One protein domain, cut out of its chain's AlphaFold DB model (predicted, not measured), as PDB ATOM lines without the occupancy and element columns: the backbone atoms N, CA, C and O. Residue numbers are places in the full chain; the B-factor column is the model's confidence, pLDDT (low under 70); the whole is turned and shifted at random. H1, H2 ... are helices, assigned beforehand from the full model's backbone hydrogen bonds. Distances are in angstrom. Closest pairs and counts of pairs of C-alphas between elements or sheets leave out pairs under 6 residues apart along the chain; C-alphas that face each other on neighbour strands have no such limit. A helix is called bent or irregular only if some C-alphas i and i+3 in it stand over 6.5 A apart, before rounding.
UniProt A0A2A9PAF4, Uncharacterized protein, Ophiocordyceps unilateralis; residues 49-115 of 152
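What this domain is: This is residues 49 to 115 of the 152 residues of an uncharacterized protein of Ophiocordyceps unilateralis (UniProt A0A2A9PAF4). One long helix, H1, sticks out with residues 49 to 56 as a free arm, while its later part packs across H2, and H3 crosses H2 on another side. The printed part has 67 residues, with three named helices in the order H1, H2, H3 and no named strand: all helix. It is compact, with a radius of gyration of the C-alphas of 12.2 A, spanning 45 by 18 by 17 A.

How they stand to each other: H1, residues 49 to 72, touches H2, residues 83 to 93, with residues 62 to 70 alone, opposite ways at a steep tilt of 57 degrees; the closest C-alphas, of Cys 66 and Lys 83, are 5.7 A apart. H2 touches H3, residues 100 to 114, about perpendicular at 89 degrees; the closest C-alphas are those of Ile 89 and Val 107, 6.7 A. H1 and H3 only just touch, with 3 pairs of C-alphas within 8 A, the closest Phe 65 and Ile 100. Every O i to N i+4 pair is within hydrogen-bond range in H2 and H3, and 18 of 20 in H1.

Where its parts are: H1 runs 35.0 A from C-alpha 49 at (-9.637, 37.744, 59.259); it has a kink of 33 degrees near residue 66 and is irregular, C-alphas 68 and 71 being 7.7 A apart. H2 measures 15.2 A; H3 measures 21.0 A, to C-alpha 114 at (15.091, 60.892, 42.664).

The domain as a whole: The C-alphas farthest apart, of Arg 49 and Glu 77, are 44.9 A apart. The printed part has no cut, and both links are short. pLDDT is under 70 at residues 49, 74 to 80 and 115.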
ATOM      1  N   ARG A  49     -10.802  38.590  58.946       66.56
ATOM      2  CA  ARG A  49      -9.637  37.744  59.259       66.56
ATOM      3  C   ARG A  49      -8.827  37.387  58.009       66.56
ATOM      4  O   ARG A  49      -7.602  37.392  58.100       66.56
ATOM      5  N   TYR A  50      -9.462  37.126  56.862       71.25
ATOM      6  CA  TYR A  50      -8.747  36.907  55.595       71.25
ATOM      7  C   TYR A  50      -8.035  38.180  55.125       71.25
ATOM      8  O   TYR A  50      -6.827  38.137  54.899       71.25
ATOM      9  N   GLU A  51      -8.727  39.321  55.106       70.69
ATOM     10  CA  GLU A  51      -8.134  40.624  54.761       70.69
ATOM     11  C   GLU A  51      -6.946  40.980  55.681       70.69
ATOM     12  O   GLU A  51      -5.885  41.417  55.225       70.69
ATOM     13  N   THR A  52      -7.071  40.712  56.986       75.94
ATOM     14  CA  THR A  52      -5.977  40.885  57.960       75.94
ATOM     15  C   THR A  52      -4.777  39.977  57.659       75.94
ATOM     16  O   THR A  52      -3.627  40.402  57.813       75.94
ATOM     17  N   ILE A  53      -5.009  38.728  57.242       74.50
ATOM     18  CA  ILE A  53      -3.942  37.772  56.901       74.50
ATOM     19  C   ILE A  53      -3.231  38.190  55.609       74.50
ATOM     20  O   ILE A  53      -1.998  38.209  55.588       74.50
ATOM     21  N   GLU A  54      -3.971  38.576  54.568       80.69
ATOM     22  CA  GLU A  54      -3.406  39.037  53.293       80.69
ATOM     23  C   GLU A  54      -2.565  40.305  53.470       80.69
ATOM     24  O   GLU A  54      -1.416  40.353  53.025       80.69
ATOM     25  N   ASN A  55      -3.068  41.296  54.214       78.81
ATOM     26  CA  ASN A  55      -2.319  42.520  54.504       78.81
ATOM     27  C   ASN A  55      -1.037  42.250  55.317       78.81
ATOM     28  O   ASN A  55       0.007  42.851  55.040       78.81
ATOM     29  N   ARG A  56      -1.056  41.297  56.262       78.62
ATOM     30  CA  ARG A  56       0.160  40.860  56.976       78.62
ATOM     31  C   ARG A  56       1.146  40.135  56.055       78.62
ATOM     32  O   ARG A  56       2.343  40.396  56.137       78.62
ATOM     33  N   LEU A  57       0.673  39.261  55.165       79.75
ATOM     34  CA  LEU A  57       1.502  38.576  54.161       79.75
ATOM     35  C   LEU A  57       2.185  39.569  53.211       79.75
ATOM     36  O   LEU A  57       3.398  39.492  53.007       79.75
ATOM     37  N   ARG A  58       1.430  40.556  52.718       81.56
ATOM     38  CA  ARG A  58       1.922  41.685  51.917       81.56
ATOM     39  C   ARG A  58       3.031  42.459  52.644       81.56
ATOM     40  O   ARG A  58       4.107  42.655  52.079       81.56
ATOM     41  N   GLN A  59       2.829  42.829  53.912       79.56
ATOM     42  CA  GLN A  59       3.863  43.504  54.715       79.56
ATOM     43  C   GLN A  59       5.109  42.632  54.955       79.56
ATOM     44  O   GLN A  59       6.234  43.125  54.835       79.56
ATOM     45  N   MET A  60       4.944  41.335  55.239       80.19
ATOM     46  CA  MET A  60       6.075  40.410  55.395       80.19
ATOM     47  C   MET A  60       6.897  40.294  54.105       80.19
ATOM     48  O   MET A  60       8.123  40.404  54.160       80.19
ATOM     49  N   ASN A  61       6.243  40.152  52.947       82.75
ATOM     50  CA  ASN A  61       6.916  40.088  51.647       82.75
ATOM     51  C   ASN A  61       7.692  41.377  51.335       82.75
ATOM     52  O   ASN A  61       8.850  41.303  50.927       82.75
ATOM     53  N   ARG A  62       7.111  42.552  51.607       84.25
ATOM     54  CA  ARG A  62       7.765  43.862  51.414       84.25
ATOM     55  C   ARG A  62       8.967  44.057  52.349       84.25
ATOM     56  O   ARG A  62      10.050  44.433  51.899       84.25
ATOM     57  N   SER A  63       8.834  43.696  53.629       83.12
ATOM     58  CA  SER A  63       9.944  43.714  54.599       83.12
ATOM     59  C   SER A  63      11.060  42.732  54.237       83.12
ATOM     60  O   SER A  63      12.245  43.055  54.387       83.12
ATOM     61  N   ARG A  64      10.707  41.555  53.707       84.19
ATOM     62  CA  ARG A  64      11.659  40.559  53.201       84.19
ATOM     63  C   ARG A  64      12.394  41.063  51.961       84.19
ATOM     64  O   ARG A  64      13.622  41.058  51.973       84.19
ATOM     65  N   PHE A  65      11.673  41.566  50.959       89.25
ATOM     66  CA  PHE A  65      12.240  42.205  49.768       89.25
ATOM     67  C   PHE A  65      13.260  43.281  50.155       89.25
ATOM     68  O   PHE A  65      14.412  43.211  49.731       89.25
ATOM     69  N   CYS A  66      12.888  44.209  51.042       85.50
ATOM     70  CA  CYS A  66      13.819  45.230  51.509       85.50
ATOM     71  C   CYS A  66      15.014  44.637  52.267       85.50
ATOM     72  O   CYS A  66      16.125  45.114  52.099       85.50
ATOM     73  N   THR A  67      14.848  43.570  53.051       84.38
ATOM     74  CA  THR A  67      15.987  42.932  53.743       84.38
ATOM     75  C   THR A  67      16.959  42.262  52.767       84.38
ATOM     76  O   THR A  67      18.169  42.401  52.921       84.38
ATOM     77  N   GLU A  68      16.450  41.563  51.750       82.56
ATOM     78  CA  GLU A  68      17.262  40.798  50.791       82.56
ATOM     79  C   GLU A  68      17.842  41.653  49.650       82.56
ATOM     80  O   GLU A  68      18.856  41.277  49.059       82.56
ATOM     81  N   ARG A  69      17.201  42.779  49.296       77.31
ATOM     82  CA  ARG A  69      17.520  43.551  48.078       77.31
ATOM     83  C   ARG A  69      18.018  44.977  48.305       77.31
ATOM     84  O   ARG A  69      18.513  45.555  47.344       77.31
ATOM     85  N   ILE A  70      17.998  45.536  49.525       73.44
ATOM     86  CA  ILE A  70      18.496  46.911  49.784       73.44
ATOM     87  C   ILE A  70      19.886  47.204  49.207       73.44
ATOM     88  O   ILE A  70      20.113  48.290  48.684       73.44
ATOM     89  N   GLN A  71      20.803  46.234  49.253       70.25
ATOM     90  CA  GLN A  71      22.180  46.418  48.786       70.25
ATOM     91  C   GLN A  71      22.286  46.604  47.264       70.25
ATOM     92  O   GLN A  71      23.262  47.195  46.805       70.25
ATOM     93  N   ALA A  72      21.289  46.144  46.495       72.88
ATOM     94  CA  ALA A  72      21.232  46.311  45.041       72.88
ATOM     95  C   ALA A  72      20.912  47.756  44.615       72.88
ATOM     96  O   ALA A  72      21.163  48.124  43.470       72.88
ATOM     97  N   PHE A  73      20.394  48.578  45.532       74.69
ATOM     98  CA  PHE A  73      20.067  49.977  45.286       74.69
ATOM     99  C   PHE A  73      21.160  50.876  45.878       74.69
ATOM    100  O   PHE A  73      21.280  51.026  47.097       74.69
ATOM    101  N   SER A  74      21.976  51.468  45.005       64.06
ATOM    102  CA  SER A  74      23.012  52.432  45.377       64.06
ATOM    103  C   SER A  74      22.567  53.870  45.115       64.06
ATOM    104  O   SER A  74      21.971  54.187  44.082       64.06
ATOM    105  N   PHE A  75      22.898  54.761  46.047       65.19
ATOM    106  CA  PHE A  75      22.869  56.201  45.813       65.19
ATOM    107  C   PHE A  75      24.199  56.672  45.212       65.19
ATOM    108  O   PHE A  75      25.167  55.910  45.135       65.19
ATOM    109  N   HIS A  76      24.239  57.917  44.729       52.38
ATOM    110  CA  HIS A  76      25.273  58.367  43.788       52.38
ATOM    111  C   HIS A  76      26.708  58.364  44.362       52.38
ATOM    112  O   HIS A  76      27.664  58.399  43.590       52.38
ATOM    113  N   GLU A  77      26.850  58.250  45.688       49.50
ATOM    114  CA  GLU A  77      28.092  58.430  46.452       49.50
ATOM    115  C   GLU A  77      28.412  57.229  47.365       49.50
ATOM    116  O   GLU A  77      28.758  57.368  48.532       49.50
ATOM    117  N   ARG A  78      28.298  56.004  46.830       52.44
ATOM    118  CA  ARG A  78      28.648  54.727  47.506       52.44
ATOM    119  C   ARG A  78      27.810  54.348  48.738       52.44
ATOM    120  O   ARG A  78      28.042  53.286  49.312       52.44
ATOM    121  N   HIS A  79      26.816  55.141  49.124       61.44
ATOM    122  CA  HIS A  79      25.862  54.749  50.156       61.44
ATOM    123  C   HIS A  79      24.807  53.782  49.594       61.44
ATOM    124  O   HIS A  79      24.124  54.078  48.612       61.44
ATOM    125  N   HIS A  80      24.676  52.614  50.227       68.94
ATOM    126  CA  HIS A  80      23.584  51.674  49.972       68.94
ATOM    127  C   HIS A  80      22.298  52.157  50.647       68.94
ATOM    128  O   HIS A  80      22.341  52.798  51.702       68.94
ATOM    129  N   MET A  81      21.146  51.805  50.077       78.69
ATOM    130  CA  MET A  81      19.858  52.090  50.702       78.69
ATOM    131  C   MET A  81      19.713  51.375  52.058       78.69
ATOM    132  O   MET A  81      20.077  50.210  52.210       78.69
ATOM    133  N   THR A  82      19.154  52.058  53.058       83.69
ATOM    134  CA  THR A  82      18.827  51.441  54.354       83.69
ATOM    135  C   THR A  82      17.511  50.664  54.269       83.69
ATOM    136  O   THR A  82      16.636  50.988  53.463       83.69
ATOM    137  N   LYS A  83      17.315  49.660  55.140       82.62
ATOM    138  CA  LYS A  83      16.037  48.925  55.216       82.62
ATOM    139  C   LYS A  83      14.841  49.850  55.466       82.62
ATOM    140  O   LYS A  83      13.799  49.648  54.854       82.62
ATOM    141  N   ALA A  84      15.007  50.864  56.317       81.31
ATOM    142  CA  ALA A  84      13.975  51.861  56.585       81.31
ATOM    143  C   ALA A  84      13.632  52.675  55.326       81.31
ATOM    144  O   ALA A  84      12.471  52.717  54.944       81.31
ATOM    145  N   GLY A  85      14.635  53.222  54.623       84.25
ATOM    146  CA  GLY A  85      14.404  53.979  53.386       84.25
ATOM    147  C   GLY A  85      13.741  53.145  52.286       84.25
ATOM    148  O   GLY A  85      12.853  53.636  51.595       84.25
ATOM    149  N   CYS A  86      14.102  51.863  52.168       86.69
ATOM    150  CA  CYS A  86      13.426  50.938  51.258       86.69
ATOM    151  C   CYS A  86      11.949  50.738  51.619       86.69
ATOM    152  O   CYS A  86      11.099  50.811  50.735       86.69
ATOM    153  N   LEU A  87      11.636  50.516  52.902       88.38
ATOM    154  CA  LEU A  87      10.257  50.345  53.363       88.38
ATOM    155  C   LEU A  87       9.415  51.594  53.089       88.38
ATOM    156  O   LEU A  87       8.347  51.460  52.505       88.38
ATOM    157  N   THR A  88       9.929  52.791  53.391       87.19
ATOM    158  CA  THR A  88       9.255  54.062  53.077       87.19
ATOM    159  C   THR A  88       8.938  54.184  51.585       87.19
ATOM    160  O   THR A  88       7.794  54.436  51.225       87.19
ATOM    161  N   ILE A  89       9.903  53.920  50.693       88.62
ATOM    162  CA  ILE A  89       9.662  53.966  49.237       88.62
ATOM    163  C   ILE A  89       8.615  52.922  48.819       88.62
ATOM    164  O   ILE A  89       7.753  53.204  47.986       88.62
ATOM    165  N   VAL A  90       8.663  51.719  49.392       89.62
ATOM    166  CA  VAL A  90       7.706  50.655  49.069       89.62
ATOM    167  C   VAL A  90       6.288  50.988  49.547       89.62
ATOM    168  O   VAL A  90       5.327  50.697  48.839       89.62
ATOM    169  N   GLU A  91       6.140  51.613  50.711       88.50
ATOM    170  CA  GLU A  91       4.845  51.989  51.289       88.50
ATOM    171  C   GLU A  91       4.242  53.238  50.621       88.50
ATOM    172  O   GLU A  91       3.045  53.256  50.327       88.50
ATOM    173  N   GLU A  92       5.059  54.246  50.307       89.50
ATOM    174  CA  GLU A  92       4.598  55.528  49.751       89.50
ATOM    175  C   GLU A  92       4.528  55.552  48.213       89.50
ATOM    176  O   GLU A  92       3.754  56.328  47.646       89.50
ATOM    177  N   HIS A  93       5.323  54.727  47.516       90.06
ATOM    178  CA  HIS A  93       5.496  54.832  46.056       90.06
ATOM    179  C   HIS A  93       5.386  53.520  45.275       90.06
ATOM    180  O   HIS A  93       5.201  53.577  44.061       90.06
ATOM    181  N   CYS A  94       5.473  52.360  45.932       89.50
ATOM    182  CA  CYS A  94       5.335  51.049  45.285       89.50
ATOM    183  C   CYS A  94       4.237  50.184  45.920       89.50
ATOM    184  O   CYS A  94       4.247  48.962  45.780       89.50
ATOM    185  N   SER A  95       3.282  50.802  46.619       87.44
ATOM    186  CA  SER A  95       2.271  50.093  47.409       87.44
ATOM    187  C   SER A  95       1.185  49.403  46.583       87.44
ATOM    188  O   SER A  95       0.463  48.570  47.133       87.44
ATOM    189  N   GLU A  96       1.125  49.683  45.282       86.94
ATOM    190  CA  GLU A  96       0.327  48.965  44.280       86.94
ATOM    191  C   GLU A  96       0.948  47.622  43.843       86.94
ATOM    192  O   GLU A  96       0.245  46.786  43.282       86.94
ATOM    193  N   TYR A  97       2.235  47.384  44.133       86.56
ATOM    194  CA  TYR A  97       2.954  46.172  43.731       86.56
ATOM    195  C   TYR A  97       3.101  45.178  44.890       86.56
ATOM    196  O   TYR A  97       3.525  45.525  45.998       86.56
ATOM    197  N   ASP A  98       2.796  43.913  44.610       81.19
ATOM    198  CA  ASP A  98       2.967  42.795  45.548       81.19
ATOM    199  C   ASP A  98       3.976  41.749  45.055       81.19
ATOM    200  O   ASP A  98       4.564  41.027  45.866       81.19
ATOM    201  N   GLU A  99       4.226  41.686  43.744       85.06
ATOM    202  CA  GLU A  99       5.254  40.823  43.174       85.06
ATOM    203  C   GLU A  99       6.657  41.399  43.409       85.06
ATOM    204  O   GLU A  99       6.914  42.594  43.265       85.06
ATOM    205  N   ILE A 100       7.603  40.521  43.756       82.88
ATOM    206  CA  ILE A 100       8.984  40.899  44.099       82.88
ATOM    207  C   ILE A 100       9.703  41.572  42.917       82.88
ATOM    208  O   ILE A 100      10.536  42.452  43.136       82.88
ATOM    209  N   GLN A 101       9.389  41.168  41.682       82.62
ATOM    210  CA  GLN A 101       9.969  41.746  40.469       82.62
ATOM    211  C   GLN A 101       9.463  43.177  40.236       82.62
ATOM    212  O   GLN A 101      10.268  44.084  40.039       82.62
ATOM    213  N   ASP A 102       8.155  43.402  40.347       86.62
ATOM    214  CA  ASP A 102       7.563  44.726  40.154       86.62
ATOM    215  C   ASP A 102       7.975  45.703  41.264       86.62
ATOM    216  O   ASP A 102       8.320  46.855  40.993       86.62
ATOM    217  N   LEU A 103       8.037  45.225  42.515       87.00
ATOM    218  CA  LEU A 103       8.610  45.967  43.642       87.00
ATOM    219  C   LEU A 103      10.070  46.360  43.370       87.00
ATOM    220  O   LEU A 103      10.455  47.501  43.630       87.00
ATOM    221  N   TYR A 104      10.874  45.450  42.811       87.06
ATOM    222  CA  TYR A 104      12.254  45.746  42.426       87.06
ATOM    223  C   TYR A 104      12.322  46.845  41.359       87.06
ATOM    224  O   TYR A 104      13.053  47.818  41.535       87.06
ATOM    225  N   GLU A 105      11.542  46.730  40.282       89.19
ATOM    226  CA  GLU A 105      11.533  47.709  39.190       89.19
ATOM    227  C   GLU A 105      10.978  49.073  39.612       89.19
ATOM    228  O   GLU A 105      11.487  50.108  39.172       89.19
ATOM    229  N   CYS A 106       9.970  49.101  40.484       90.19
ATOM    230  CA  CYS A 106       9.431  50.335  41.038       90.19
ATOM    231  C   CYS A 106      10.461  51.054  41.923       90.19
ATOM    232  O   CYS A 106      10.726  52.242  41.711       90.19
ATOM    233  N   VAL A 107      11.104  50.341  42.855       87.00
ATOM    234  CA  VAL A 107      12.125  50.920  43.744       87.00
ATOM    235  C   VAL A 107      13.372  51.340  42.959       87.00
ATOM    236  O   VAL A 107      13.858  52.452  43.156       87.00
ATOM    237  N   ASP A 108      13.845  50.528  42.008       85.88
ATOM    238  CA  ASP A 108      14.953  50.878  41.107       85.88
ATOM    239  C   ASP A 108      14.661  52.173  40.331       85.88
ATOM    240  O   ASP A 108      15.470  53.105  40.316       85.88
ATOM    241  N   ARG A 109      13.463  52.272  39.742       87.88
ATOM    242  CA  ARG A 109      12.998  53.459  39.013       87.88
ATOM    243  C   ARG A 109      12.880  54.676  39.928       87.88
ATOM    244  O   ARG A 109      13.260  55.771  39.511       87.88
ATOM    245  N   TYR A 110      12.384  54.506  41.154       87.81
ATOM    246  CA  TYR A 110      12.279  55.583  42.137       87.81
ATOM    247  C   TYR A 110      13.663  56.107  42.541       87.81
ATOM    248  O   TYR A 110      13.905  57.314  42.462       87.81
ATOM    249  N   VAL A 111      14.588  55.209  42.895       82.75
ATOM    250  CA  VAL A 111      15.975  55.528  43.273       82.75
ATOM    251  C   VAL A 111      16.713  56.221  42.123       82.75
ATOM    252  O   VAL A 111      17.328  57.271  42.326       82.75
ATOM    253  N   LYS A 112      16.588  55.707  40.891       80.81
ATOM    254  CA  LYS A 112      17.185  56.312  39.685       80.81
ATOM    255  C   LYS A 112      16.593  57.672  39.323       80.81
ATOM    256  O   LYS A 112      17.325  58.512  38.801       80.81
ATOM    257  N   ARG A 113      15.295  57.893  39.568       82.69
ATOM    258  CA  ARG A 113      14.605  59.166  39.294       82.69
ATOM    259  C   ARG A 113      14.973  60.242  40.307       82.69
ATOM    260  O   ARG A 113      15.265  61.361  39.905       82.69
ATOM    261  N   HIS A 114      14.941  59.908  41.594       76.88
ATOM    262  CA  HIS A 114      15.091  60.892  42.664       76.88
ATOM    263  C   HIS A 114      16.534  61.083  43.128       76.88
ATOM    264  O   HIS A 114      16.754  62.005  43.905       76.88
ATOM    265  N   ARG A 115      17.482  60.240  42.654       65.62
ATOM    266  CA  ARG A 115      18.944  60.310  42.877       65.62
ATOM    267  C   ARG A 115      19.275  61.058  44.163       65.62
ATOM    268  O   ARG A 115      19.714  62.198  44.073       65.62
TER     269      ARG A 115